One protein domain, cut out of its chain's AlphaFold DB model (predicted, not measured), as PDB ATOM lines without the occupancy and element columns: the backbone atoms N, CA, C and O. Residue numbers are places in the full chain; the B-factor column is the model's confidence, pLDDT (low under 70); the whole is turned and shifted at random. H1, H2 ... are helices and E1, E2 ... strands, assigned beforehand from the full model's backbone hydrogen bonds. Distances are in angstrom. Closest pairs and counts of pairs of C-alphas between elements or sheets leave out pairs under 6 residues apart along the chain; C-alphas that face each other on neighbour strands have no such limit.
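AT A GLANCE: This is residues 87 to 176 of the 177 residues of the protein "RNA_pol_A_CTD domain-containing protein" of Erysipelotrichaceae bacterium (UniProt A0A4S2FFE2). The longest helix, H5, runs along one side of a body of short helices and loops and passes directly into strand E2, which pairs with E1 in a two-stranded ribbon at one end of the domain. H2 stands crosswise near the beginning of H5, H1 packs on its later part, and H3 lies nearest to the middle, while residues 111 to 112 fold back beside the end of E1. The printed part has 90 residues with five named helices and two named strands, in the order H1, E1, H2, H3, H4, H5, E2; the sheet, E1 - E2, is antiparallel. The class is mixed, helices and strands, and the whole is compact, with a radius of gyration of the C-alphas of 12.8 A and spans of 37 by 31 by 20 A.

IN THESE COORDINATES: H1, residues 87 to 90, begins at C-alpha 87 (-95.906, 60.013, -58.974). E1, residues 100 to 105, is 16.5 A long from first to last C-alpha. H2 is residues 124 to 132, 12.0 A, H3 residues 138 to 142, and H4 residues 146 to 149. H5, residues 157 to 170, is 19.8 A long and begins at C-alpha 157 (-114.548, 58.455, -61.105). E2, residues 171 to 175, 12.8 A, ends at C-alpha 175 (-85.383, 66.494, -55.464).

HOW THE PARTS SIT: H1 and H5 only just touch, with 3 pairs of C-alphas within 8 A, through residues 164 to 168 of H5; the closest C-alphas are those of Leu 90 and Lys 168, 6.2 A apart. H2 and H5 also only just touch, with 3 such pairs, through residues 159 to 163 of H5; the closest C-alphas are those of Leu 126 and Ser 159, 5.6 A apart. Their lines are about perpendicular, at 88 degrees. H3 and H5 are near each other, with 5 pairs of C-alphas within 10 A. H4 is close to H5 but not clearly touching, with the closest C-alphas, Leu 149 and Lys 160, 7.1 A apart. E1 and E2 are antiparallel at 154 degrees; N 103 and O 172, at 2.9 A, and N 174 and O 101, at 2.8 A, are within hydrogen-bond range. In H2 and H5 every O i to N i+4 pair is within range; in H3 it is 0 of 1, with 2 of 2 O i to N i+3 pairs, and H1 and H4 are too short for an O i to N i+4 pair.

THE WHOLE: The C-alphas farthest apart, of Lys 154 and Glu 176, are 36.9 A apart. The printed part has no cut. The link from E1 to H2, 18 residues, is long. The mean pLDDT of the printed part is 79.0; 18 residues are under 70, among them residues 95 to 100 and 150 to 154.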
ATOM      1  N   LEU A  87     -96.875  58.964 -59.294       79.44
ATOM      2  CA  LEU A  87     -95.906  60.013 -58.974       79.44
ATOM      3  C   LEU A  87     -95.615  60.894 -60.195       79.44
ATOM      4  O   LEU A  87     -95.873  62.094 -60.162       79.44
ATOM      5  N   HIS A  88     -95.154  60.291 -61.286       76.81
ATOM      6  CA  HIS A  88     -94.851  60.988 -62.539       76.81
ATOM      7  C   HIS A  88     -96.102  61.593 -63.200       76.81
ATOM      8  O   HIS A  88     -96.027  62.660 -63.805       76.81
ATOM      9  N   TYR A  89     -97.270  60.962 -63.048       81.62
ATOM     10  CA  TYR A  89     -98.534  61.523 -63.530       81.62
ATOM     11  C   TYR A  89     -98.917  62.812 -62.783       81.62
ATOM     12  O   TYR A  89     -99.333  63.799 -63.394       81.62
ATOM     13  N   LEU A  90     -98.787  62.816 -61.453       83.50
ATOM     14  CA  LEU A  90     -99.140  63.960 -60.608       83.50
ATOM     15  C   LEU A  90     -98.078  65.067 -60.646       83.50
ATOM     16  O   LEU A  90     -98.418  66.248 -60.511       83.50
ATOM     17  N   PHE A  91     -96.823  64.683 -60.865       84.00
ATOM     18  CA  PHE A  91     -95.652  65.550 -60.864       84.00
ATOM     19  C   PHE A  91     -94.801  65.319 -62.122       84.00
ATOM     20  O   PHE A  91     -93.706  64.759 -62.040       84.00
ATOM     21  N   PRO A  92     -95.271  65.783 -63.295       78.88
ATOM     22  CA  PRO A  92     -94.596  65.558 -64.576       78.88
ATOM     23  C   PRO A  92     -93.225  66.241 -64.683       78.88
ATOM     24  O   PRO A  92     -92.499  66.014 -65.646       78.88
ATOM     25  N   GLN A  93     -92.873  67.100 -63.723       78.19
ATOM     26  CA  GLN A  93     -91.551  67.706 -63.618       78.19
ATOM     27  C   GLN A  93     -90.463  66.753 -63.103       78.19
ATOM     28  O   GLN A  93     -89.291  67.082 -63.253       78.19
ATOM     29  N   ILE A  94     -90.828  65.628 -62.477       74.94
ATOM     30  CA  ILE A  94     -89.871  64.593 -62.069       74.94
ATOM     31  C   ILE A  94     -89.494  63.798 -63.314       74.94
ATOM     32  O   ILE A  94     -90.384  63.276 -63.993       74.94
ATOM     33  N   GLN A  95     -88.202  63.689 -63.624       67.06
ATOM     34  CA  GLN A  95     -87.781  62.814 -64.714       67.06
ATOM     35  C   GLN A  95     -87.716  61.355 -64.237       67.06
ATOM     36  O   GLN A  95     -87.254  61.094 -63.124       67.06
ATOM     37  N   PRO A  96     -88.121  60.383 -65.075       62.56
ATOM     38  CA  PRO A  96     -87.932  58.971 -64.767       62.56
ATOM     39  C   PRO A  96     -86.470  58.662 -64.425       62.56
ATOM     40  O   PRO A  96     -85.575  58.936 -65.224       62.56
ATOM     41  N   GLY A  97     -86.239  58.081 -63.246       56.38
ATOM     42  CA  GLY A  97     -84.904  57.733 -62.748       56.38
ATOM     43  C   GLY A  97     -84.211  58.814 -61.910       56.38
ATOM     44  O   GLY A  97     -83.118  58.557 -61.409       56.38
ATOM     45  N   GLU A  98     -84.815  59.991 -61.711       62.06
ATOM     46  CA  GLU A  98     -84.311  60.955 -60.727       62.06
ATOM     47  C   GLU A  98     -84.588  60.462 -59.294       62.06
ATOM     48  O   GLU A  98     -85.722  60.077 -58.985       62.06
ATOM     49  N   PRO A  99     -83.586  60.479 -58.393       60.78
ATOM     50  CA  PRO A  99     -83.816  60.211 -56.982       60.78
ATOM     51  C   PRO A  99     -84.675  61.338 -56.399       60.78
ATOM     52  O   PRO A  99     -84.230  62.474 -56.219       60.78
ATOM     53  N   VAL A 100     -85.939  61.021 -56.126       69.31
ATOM     54  CA  VAL A 100     -86.886  61.950 -55.512       69.31
ATOM     55  C   VAL A 100     -87.346  61.398 -54.181       69.31
ATOM     56  O   VAL A 100     -87.997  60.354 -54.110       69.31
ATOM     57  N   ASP A 101     -87.070  62.161 -53.131       76.25
ATOM     58  CA  ASP A 101     -87.726  61.974 -51.852       76.25
ATOM     59  C   ASP A 101     -89.057  62.724 -51.854       76.25
ATOM     60  O   ASP A 101     -89.171  63.862 -52.313       76.25
ATOM     61  N   PHE A 102     -90.097  62.090 -51.326       82.50
ATOM     62  CA  PHE A 102     -91.392  62.729 -51.149       82.50
ATOM     63  C   PHE A 102     -91.945  62.486 -49.755       82.50
ATOM     64  O   PHE A 102     -91.760  61.423 -49.147       82.50
ATOM     65  N   PHE A 103     -92.640  63.509 -49.275       83.81
ATOM     66  CA  PHE A 103     -93.190  63.605 -47.938       83.81
ATOM     67  C   PHE A 103     -94.667  63.964 -48.011       83.81
ATOM     68  O   PHE A 103     -95.092  64.743 -48.861       83.81
ATOM     69  N   PHE A 104     -95.446  63.442 -47.079       85.81
ATOM     70  CA  PHE A 104     -96.843  63.791 -46.885       85.81
ATOM     71  C   PHE A 104     -96.992  64.785 -45.749       85.81
ATOM     72  O   PHE A 104     -96.176  64.825 -44.827       85.81
ATOM     73  N   ARG A 105     -98.073  65.557 -45.787       82.75
ATOM     74  CA  ARG A 105     -98.469  66.401 -44.663       82.75
ATOM     75  C   ARG A 105     -99.313  65.603 -43.662       82.75
ATOM     76  O   ARG A 105    -100.323  64.993 -44.032       82.75
ATOM     77  N   ASP A 106     -98.911  65.603 -42.394       80.81
ATOM     78  CA  ASP A 106     -99.723  65.061 -41.298       80.81
ATOM     79  C   ASP A 106    -100.859  66.032 -40.888       80.81
ATOM     80  O   ASP A 106    -101.080  67.068 -41.518       80.81
ATOM     81  N   GLU A 107    -101.635  65.709 -39.847       79.19
ATOM     82  CA  GLU A 107    -102.720  66.594 -39.372       79.19
ATOM     83  C   GLU A 107    -102.239  67.915 -38.771       79.19
ATOM     84  O   GLU A 107    -103.014  68.868 -38.685       79.19
ATOM     85  N   GLN A 108    -100.980  67.956 -38.346       81.56
ATOM     86  CA  GLN A 108    -100.338  69.075 -37.666       81.56
ATOM     87  C   GLN A 108     -99.542  69.947 -38.647       81.56
ATOM     88  O   GLN A 108     -99.078  71.024 -38.280       81.56
ATOM     89  N   GLY A 109     -99.429  69.523 -39.908       81.50
ATOM     90  CA  GLY A 109     -98.695  70.227 -40.951       81.50
ATOM     91  C   GLY A 109     -97.254  69.751 -41.143       81.50
ATOM     92  O   GLY A 109     -96.584  70.283 -42.031       81.50
ATOM     93  N   ASN A 110     -96.785  68.769 -40.367       83.25
ATOM     94  CA  ASN A 110     -95.420  68.254 -40.453       83.25
ATOM     95  C   ASN A 110     -95.240  67.348 -41.674       83.25
ATOM     96  O   ASN A 110     -96.188  66.738 -42.172       83.25
ATOM     97  N   GLN A 111     -93.992  67.250 -42.131       85.12
ATOM     98  CA  GLN A 111     -93.585  66.352 -43.205       85.12
ATOM     99  C   GLN A 111     -93.310  64.952 -42.648       85.12
ATOM    100  O   GLN A 111     -92.441  64.777 -41.794       85.12
ATOM    101  N   VAL A 112     -94.026  63.951 -43.155       82.81
ATOM    102  CA  VAL A 112     -93.843  62.532 -42.818       82.81
ATOM    103  C   VAL A 112     -93.561  61.717 -44.079       82.81
ATOM    104  O   VAL A 112     -94.042  62.049 -45.157       82.81
ATOM    105  N   ARG A 113     -92.759  60.653 -43.978       76.06
ATOM    106  CA  ARG A 113     -92.341  59.854 -45.153       76.06
ATOM    107  C   ARG A 113     -93.454  58.995 -45.744       76.06
ATOM    108  O   ARG A 113     -93.452  58.714 -46.941       76.06
ATOM    109  N   ASP A 114     -94.374  58.564 -44.898       78.94
ATOM    110  CA  ASP A 114     -95.551  57.801 -45.276       78.94
ATOM    111  C   ASP A 114     -96.666  58.073 -44.269       78.94
ATOM    112  O   ASP A 114     -96.420  58.576 -43.169       78.94
ATOM    113  N   ARG A 115     -97.895  57.768 -44.669       79.00
ATOM    114  CA  ARG A 115     -99.089  57.962 -43.863       79.00
ATOM    115  C   ARG A 115    -100.101  56.878 -44.180       79.00
ATOM    116  O   ARG A 115    -100.261  56.507 -45.339       79.00
ATOM    117  N   LEU A 116    -100.823  56.405 -43.172       80.62
ATOM    118  CA  LEU A 116    -101.863  55.409 -43.395       80.62
ATOM    119  C   LEU A 116    -103.043  56.014 -44.166       80.62
ATOM    120  O   LEU A 116    -103.450  57.156 -43.933       80.62
ATOM    121  N   VAL A 117    -103.665  55.213 -45.028       82.69
ATOM    122  CA  VAL A 117    -104.900  55.571 -45.745       82.69
ATOM    123  C   VAL A 117    -106.016  55.972 -44.770       82.69
ATOM    124  O   VAL A 117    -106.802  56.877 -45.058       82.69
ATOM    125  N   ASP A 118    -106.073  55.346 -43.591       80.12
ATOM    126  CA  ASP A 118    -107.068  55.668 -42.562       80.12
ATOM    127  C   ASP A 118    -106.905  57.084 -41.993       80.12
ATOM    128  O   ASP A 118    -107.897  57.708 -41.611       80.12
ATOM    129  N   GLU A 119    -105.693  57.630 -42.011       82.25
ATOM    130  CA  GLU A 119    -105.389  58.974 -41.520       82.25
ATOM    131  C   GLU A 119    -105.564  60.047 -42.601       82.25
ATOM    132  O   GLU A 119    -105.647  61.238 -42.298       82.25
ATOM    133  N   ALA A 120    -105.643  59.651 -43.872       85.81
ATOM    134  CA  ALA A 120    -105.841  60.586 -44.964       85.81
ATOM    135  C   ALA A 120    -107.213  61.273 -44.869       85.81
ATOM    136  O   ALA A 120    -108.230  60.645 -44.550       85.81
ATOM    137  N   ARG A 121    -107.276  62.569 -45.186       89.00
ATOM    138  CA  ARG A 121    -108.539  63.333 -45.219       89.00
ATOM    139  C   ARG A 121    -109.286  63.117 -46.536       89.00
ATOM    140  O   ARG A 121    -109.541  64.055 -47.280       89.00
ATOM    141  N   ILE A 122    -109.622  61.860 -46.794       90.62
ATOM    142  CA  ILE A 122    -110.367  61.392 -47.963       90.62
ATOM    143  C   ILE A 122    -111.635  60.646 -47.531       90.62
ATOM    144  O   ILE A 122    -111.760  60.214 -46.380       90.62
ATOM    145  N   SER A 123    -112.585  60.479 -48.445       92.19
ATOM    146  CA  SER A 123    -113.880  59.867 -48.172       92.19
ATOM    147  C   SER A 123    -113.750  58.428 -47.666       92.19
ATOM    148  O   SER A 123    -112.914  57.648 -48.125       92.19
ATOM    149  N   SER A 124    -114.643  58.022 -46.754       89.31
ATOM    150  CA  SER A 124    -114.672  56.646 -46.229       89.31
ATOM    151  C   SER A 124    -114.827  55.603 -47.338       89.31
ATOM    152  O   SER A 124    -114.305  54.497 -47.227       89.31
ATOM    153  N   ARG A 125    -115.518  55.962 -48.430       88.44
ATOM    154  CA  ARG A 125    -115.657  55.108 -49.612       88.44
ATOM    155  C   ARG A 125    -114.309  54.879 -50.289       88.44
ATOM    156  O   ARG A 125    -113.987  53.735 -50.584       88.44
ATOM    157  N   LEU A 126    -113.536  55.942 -50.511       89.06
ATOM    158  CA  LEU A 126    -112.204  55.847 -51.098       89.06
ATOM    159  C   LEU A 126    -111.259  55.040 -50.195       89.06
ATOM    160  O   LEU A 126    -110.624  54.108 -50.679       89.06
ATOM    161  N   LYS A 127    -111.256  55.298 -48.879       88.06
ATOM    162  CA  LYS A 127    -110.482  54.500 -47.905       88.06
ATOM    163  C   LYS A 127    -110.807  53.014 -47.995       88.06
ATOM    164  O   LYS A 127    -109.909  52.182 -48.056       88.06
ATOM    165  N   HIS A 128    -112.096  52.680 -48.027       83.81
ATOM    166  CA  HIS A 128    -112.533  51.293 -48.110       83.81
ATOM    167  C   HIS A 128    -112.098  50.629 -49.421       83.81
ATOM    168  O   HIS A 128    -111.622  49.498 -49.383       83.81
ATOM    169  N   SER A 129    -112.214  51.320 -50.560       80.19
ATOM    170  CA  SER A 129    -111.761  50.795 -51.854       80.19
ATOM    171  C   SER A 129    -110.250  50.548 -51.884       80.19
ATOM    172  O   SER A 129    -109.826  49.491 -52.335       80.19
ATOM    173  N   LEU A 130    -109.444  51.476 -51.356       79.94
ATOM    174  CA  LEU A 130    -107.986  51.322 -51.273       79.94
ATOM    175  C   LEU A 130    -107.596  50.130 -50.384       79.94
ATOM    176  O   LEU A 130    -106.860  49.246 -50.815       79.94
ATOM    177  N   LYS A 131    -108.178  50.041 -49.181       78.00
ATOM    178  CA  LYS A 131    -107.917  48.940 -48.239       78.00
ATOM    179  C   LYS A 131    -108.389  47.585 -48.762       78.00
ATOM    180  O   LYS A 131    -107.738  46.577 -48.511       78.00
ATOM    181  N   ALA A 132    -109.495  47.542 -49.508       68.62
ATOM    182  CA  ALA A 132    -109.972  46.321 -50.160       68.62
ATOM    183  C   ALA A 132    -109.007  45.805 -51.242       68.62
ATOM    184  O   ALA A 132    -109.062  44.628 -51.587       68.62
ATOM    185  N   CYS A 133    -108.122  46.669 -51.746       65.69
ATOM    186  CA  CYS A 133    -107.030  46.322 -52.653       65.69
ATOM    187  C   CYS A 133    -105.685  46.137 -51.931       65.69
ATOM    188  O   CYS A 133    -104.655  46.052 -52.589       65.69
ATOM    189  N   GLY A 134    -105.682  46.070 -50.595       65.12
ATOM    190  CA  GLY A 134    -104.477  45.841 -49.797       65.12
ATOM    191  C   GLY A 134    -103.586  47.069 -49.602       65.12
ATOM    192  O   GLY A 134    -102.545  46.938 -48.973       65.12
ATOM    193  N   ILE A 135    -103.996  48.248 -50.082       77.00
ATOM    194  CA  ILE A 135    -103.229  49.491 -49.946       77.00
ATOM    195  C   ILE A 135    -103.448  50.055 -48.542       77.00
ATOM    196  O   ILE A 135    -104.573  50.441 -48.191       77.00
ATOM    197  N   LEU A 136    -102.381  50.114 -47.746       74.62
ATOM    198  CA  LEU A 136    -102.434  50.586 -46.358       74.62
ATOM    199  C   LEU A 136    -101.757  51.947 -46.178       74.62
ATOM    200  O   LEU A 136    -102.280  52.771 -45.423       74.62
ATOM    201  N   GLY A 137    -100.652  52.198 -46.880       77.31
ATOM    202  CA  GLY A 137     -99.931  53.472 -46.903       77.31
ATOM    203  C   GLY A 137    -100.227  54.329 -48.138       77.31
ATOM    204  O   GLY A 137    -100.517  53.827 -49.224       77.31
ATOM    205  N   LEU A 138    -100.125  55.652 -47.996       83.06
ATOM    206  CA  LEU A 138    -100.223  56.591 -49.117       83.06
ATOM    207  C   LEU A 138     -99.019  56.485 -50.057       83.06
ATOM    208  O   LEU A 138     -99.164  56.702 -51.260       83.06
ATOM    209  N   ARG A 139     -97.837  56.140 -49.534       82.31
ATOM    210  CA  ARG A 139     -96.625  55.936 -50.337       82.31
ATOM    211  C   ARG A 139     -96.795  54.809 -51.353       82.31
ATOM    212  O   ARG A 139     -96.352  54.958 -52.488       82.31
ATOM    213  N   GLU A 140     -97.487  53.735 -50.975       74.88
ATOM    214  CA  GLU A 140     -97.811  52.615 -51.870       74.88
ATOM    215  C   GLU A 140     -98.635  53.080 -53.080       74.88
ATOM    216  O   GLU A 140     -98.448  52.583 -54.186       74.88
ATOM    217  N   ILE A 141     -99.500  54.088 -52.901       82.44
ATOM    218  CA  ILE A 141    -100.345  54.620 -53.978       82.44
ATOM    219  C   ILE A 141     -99.496  55.271 -55.069       82.44
ATOM    220  O   ILE A 141     -99.771  55.077 -56.247       82.44
ATOM    221  N   PHE A 142     -98.442  56.009 -54.716       77.06
ATOM    222  CA  PHE A 142     -97.588  56.674 -55.706       77.06
ATOM    223  C   PHE A 142     -96.831  55.713 -56.625       77.06
ATOM    224  O   PHE A 142     -96.465  56.100 -57.736       77.06
ATOM    225  N   GLN A 143     -96.623  54.478 -56.169       71.00
ATOM    226  CA  GLN A 143     -95.977  53.416 -56.935       71.00
ATOM    227  C   GLN A 143     -96.948  52.702 -57.883       71.00
ATOM    228  O   GLN A 143     -96.514  51.929 -58.733       71.00
ATOM    229  N   LEU A 144     -98.257  52.950 -57.767       72.81
ATOM    230  CA  LEU A 144     -99.235  52.368 -58.679       72.81
ATOM    231  C   LEU A 144     -99.176  53.061 -60.036       72.81
ATOM    232  O   LEU A 144     -99.008  54.278 -60.135       72.81
ATOM    233  N   ASP A 145     -99.413  52.276 -61.077       70.94
ATOM    234  CA  ASP A 145     -99.642  52.794 -62.417       70.94
ATOM    235  C   ASP A 145    -100.960  53.584 -62.451       70.94
ATOM    236  O   ASP A 145    -101.951  53.179 -61.835       70.94
ATOM    237  N   TYR A 146    -101.019  54.693 -63.195       71.62
ATOM    238  CA  TYR A 146    -102.244  55.504 -63.268       71.62
ATOM    239  C   TYR A 146    -103.470  54.680 -63.701       71.62
ATOM    240  O   TYR A 146    -104.561  54.835 -63.144       71.62
ATOM    241  N   ARG A 147    -103.287  53.766 -64.664       69.56
ATOM    242  CA  ARG A 147    -104.345  52.857 -65.136       69.56
ATOM    243  C   ARG A 147    -104.719  51.792 -64.106       69.56
ATOM    244  O   ARG A 147    -105.860  51.348 -64.094       69.56
ATOM    245  N   ALA A 148    -103.820  51.439 -63.189       68.94
ATOM    246  CA  ALA A 148    -104.134  50.488 -62.127       68.94
ATOM    247  C   ALA A 148    -105.168  51.037 -61.127       68.94
ATOM    248  O   ALA A 148    -105.775  50.268 -60.385       68.94
ATOM    249  N   LEU A 149    -105.432  52.351 -61.127       73.31
ATOM    250  CA  LEU A 149    -106.568  52.913 -60.395       73.31
ATOM    251  C   LEU A 149    -107.917  52.459 -60.965       73.31
ATOM    252  O   LEU A 149    -108.862  52.293 -60.195       73.31
ATOM    253  N   ASP A 150    -108.014  52.237 -62.279       69.88
ATOM    254  CA  ASP A 150    -109.250  51.769 -62.927       69.88
ATOM    255  C   ASP A 150    -109.566  50.314 -62.559       69.88
ATOM    256  O   ASP A 150    -110.721  49.885 -62.540       69.88
ATOM    257  N   ASP A 151    -108.526  49.579 -62.180       66.75
ATOM    258  CA  ASP A 151    -108.580  48.200 -61.728       66.75
ATOM    259  C   ASP A 151    -109.022  48.056 -60.259       66.75
ATOM    260  O   ASP A 151    -109.434  46.966 -59.841       66.75
ATOM    261  N   ILE A 152    -109.005  49.137 -59.468       69.00
ATOM    262  CA  ILE A 152    -109.466  49.123 -58.073       69.00
ATOM    263  C   ILE A 152    -110.986  48.951 -58.061       69.00
ATOM    264  O   ILE A 152    -111.772  49.874 -58.302       69.00
ATOM    265  N   ARG A 153    -111.423  47.733 -57.733       59.19
ATOM    266  CA  ARG A 153    -112.839  47.365 -57.667       59.19
ATOM    267  C   ARG A 153    -113.580  48.336 -56.737       59.19
ATOM    268  O   ARG A 153    -113.350  48.343 -55.534       59.19
ATOM    269  N   LYS A 154    -114.540  49.093 -57.292       65.56
ATOM    270  CA  LYS A 154    -115.365  50.136 -56.627       65.56
ATOM    271  C   LYS A 154    -114.715  51.522 -56.476       65.56
ATOM    272  O   LYS A 154    -115.313  52.382 -55.814       65.56
ATOM    273  N   LEU A 155    -113.569  51.790 -57.100       75.69
ATOM    274  CA  LEU A 155    -113.069  53.154 -57.273       75.69
ATOM    275  C   LEU A 155    -113.860  53.836 -58.399       75.69
ATOM    276  O   LEU A 155    -113.596  53.647 -59.577       75.69
ATOM    277  N   GLY A 156    -114.909  54.579 -58.046       78.81
ATOM    278  CA  GLY A 156    -115.639  55.375 -59.038       78.81
ATOM    279  C   GLY A 156    -114.856  56.629 -59.434       78.81
ATOM    280  O   GLY A 156    -114.047  57.112 -58.645       78.81
ATOM    281  N   GLU A 157    -115.178  57.222 -60.585       83.88
ATOM    282  CA  GLU A 157    -114.548  58.455 -61.105       83.88
ATOM    283  C   GLU A 157    -114.399  59.574 -60.062       83.88
ATOM    284  O   GLU A 157    -113.353  60.214 -59.951       83.88
ATOM    285  N   LYS A 158    -115.428  59.778 -59.227       86.94
ATOM    286  CA  LYS A 158    -115.385  60.760 -58.133       86.94
ATOM    287  C   LYS A 158    -114.305  60.442 -57.097       86.94
ATOM    288  O   LYS A 158    -113.593  61.344 -56.680       86.94
ATOM    289  N   SER A 159    -114.181  59.178 -56.696       86.88
ATOM    290  CA  SER A 159    -113.159  58.733 -55.742       86.88
ATOM    291  C   SER A 159    -111.763  58.759 -56.364       86.88
ATOM    292  O   SER A 159    -110.807  59.099 -55.681       86.88
ATOM    293  N   LYS A 160    -111.641  58.467 -57.664       86.62
ATOM    294  CA  LYS A 160    -110.379  58.611 -58.396       86.62
ATOM    295  C   LYS A 160    -109.927  60.074 -58.426       86.62
ATOM    296  O   LYS A 160    -108.806  60.376 -58.038       86.62
ATOM    297  N   SER A 161    -110.821  60.988 -58.799       88.75
ATOM    298  CA  SER A 161    -110.535  62.427 -58.815       88.75
ATOM    299  C   SER A 161    -110.190  62.963 -57.422       88.75
ATOM    300  O   SER A 161    -109.215  63.690 -57.273       88.75
ATOM    301  N   GLU A 162    -110.943  62.558 -56.397       92.56
ATOM    302  CA  GLU A 162    -110.655  62.884 -54.995       92.56
ATOM    303  C   GLU A 162    -109.247  62.438 -54.583       92.56
ATOM    304  O   GLU A 162    -108.504  63.225 -54.000       92.56
ATOM    305  N   LEU A 163    -108.862  61.203 -54.920       90.81
ATOM    306  CA  LEU A 163    -107.539  60.667 -54.613       90.81
ATOM    307  C   LEU A 163    -106.427  61.495 -55.266       90.81
ATOM    308  O   LEU A 163    -105.471  61.873 -54.596       90.81
ATOM    309  N   LEU A 164    -106.562  61.796 -56.559       90.69
ATOM    310  CA  LEU A 164    -105.556  62.548 -57.315       90.69
ATOM    311  C   LEU A 164    -105.384  63.973 -56.775       90.69
ATOM    312  O   LEU A 164    -104.255  64.431 -56.606       90.69
ATOM    313  N   VAL A 165    -106.493  64.654 -56.465       92.31
ATOM    314  CA  VAL A 165    -106.472  65.988 -55.844       92.31
ATOM    315  C   VAL A 165    -105.784  65.921 -54.484       92.31
ATOM    316  O   VAL A 165    -104.845  66.674 -54.236       92.31
ATOM    317  N   TYR A 166    -106.182  64.968 -53.639       92.62
ATOM    318  CA  TYR A 166    -105.610  64.814 -52.307       92.62
ATOM    319  C   TYR A 166    -104.097  64.579 -52.353       92.62
ATOM    320  O   TYR A 166    -103.352  65.270 -51.658       92.62
ATOM    321  N   LEU A 167    -103.634  63.641 -53.184       90.62
ATOM    322  CA  LEU A 167    -102.209  63.333 -53.327       90.62
ATOM    323  C   LEU A 167    -101.420  64.544 -53.825       90.62
ATOM    324  O   LEU A 167    -100.351  64.829 -53.291       90.62
ATOM    325  N   LYS A 168    -101.950  65.290 -54.799       89.44
ATOM    326  CA  LYS A 168    -101.281  66.477 -55.341       89.44
ATOM    327  C   LYS A 168    -101.160  67.607 -54.317       89.44
ATOM    328  O   LYS A 168    -100.134  68.275 -54.268       89.44
ATOM    329  N   GLU A 169    -102.195  67.826 -53.511       90.31
ATOM    330  CA  GLU A 169    -102.244  68.925 -52.538       90.31
ATOM    331  C   GLU A 169    -101.493  68.626 -51.234       90.31
ATOM    332  O   GLU A 169    -101.060  69.550 -50.545       90.31
ATOM    333  N   ASN A 170    -101.338  67.347 -50.882       88.88
ATOM    334  CA  ASN A 170    -100.805  66.926 -49.582       88.88
ATOM    335  C   ASN A 170     -99.433  66.245 -49.666       88.88
ATOM    336  O   ASN A 170     -98.988  65.670 -48.671       88.88
ATOM    337  N   THR A 171     -98.763  66.334 -50.818       88.56
ATOM    338  CA  THR A 171     -97.422  65.773 -51.034       88.56
ATOM    339  C   THR A 171     -96.422  66.874 -51.358       88.56
ATOM    340  O   THR A 171     -96.682  67.753 -52.178       88.56
ATOM    341  N   TRP A 172     -95.260  66.807 -50.719       83.62
ATOM    342  CA  TRP A 172     -94.114  67.669 -50.961       83.62
ATOM    343  C   TRP A 172     -92.977  66.845 -51.555       83.62
ATOM    344  O   TRP A 172     -92.646  65.784 -51.030       83.62
ATOM    345  N   LEU A 173     -92.370  67.347 -52.626       81.88
ATOM    346  CA  LEU A 173     -91.229  66.713 -53.280       81.88
ATOM    347  C   LEU A 173     -89.931  67.400 -52.867       81.88
ATOM    348  O   LEU A 173     -89.843  68.631 -52.875       81.88
ATOM    349  N   GLN A 174     -88.919  66.604 -52.559       75.75
ATOM    350  CA  GLN A 174     -87.546  67.030 -52.370       75.75
ATOM    351  C   GLN A 174     -86.686  66.289 -53.392       75.75
ATOM    352  O   GLN A 174     -86.430  65.095 -53.274       75.75
ATOM    353  N   ILE A 175     -86.281  67.014 -54.432       67.38
ATOM    354  CA  ILE A 175     -85.383  66.494 -55.464       67.38
ATOM    355  C   ILE A 175     -83.960  66.623 -54.917       67.38
ATOM    356  O   ILE A 175     -83.525  67.741 -54.617       67.38
ATOM    357  N   GLU A 176     -83.263  65.502 -54.740       58.91
ATOM    358  CA  GLU A 176     -81.847  65.523 -54.376       58.91
ATOM    359  C   GLU A 176     -81.032  65.979 -55.599       58.91
ATOM    360  O   GLU A 176     -81.226  65.476 -56.704       58.91
TER     361      GLU A 176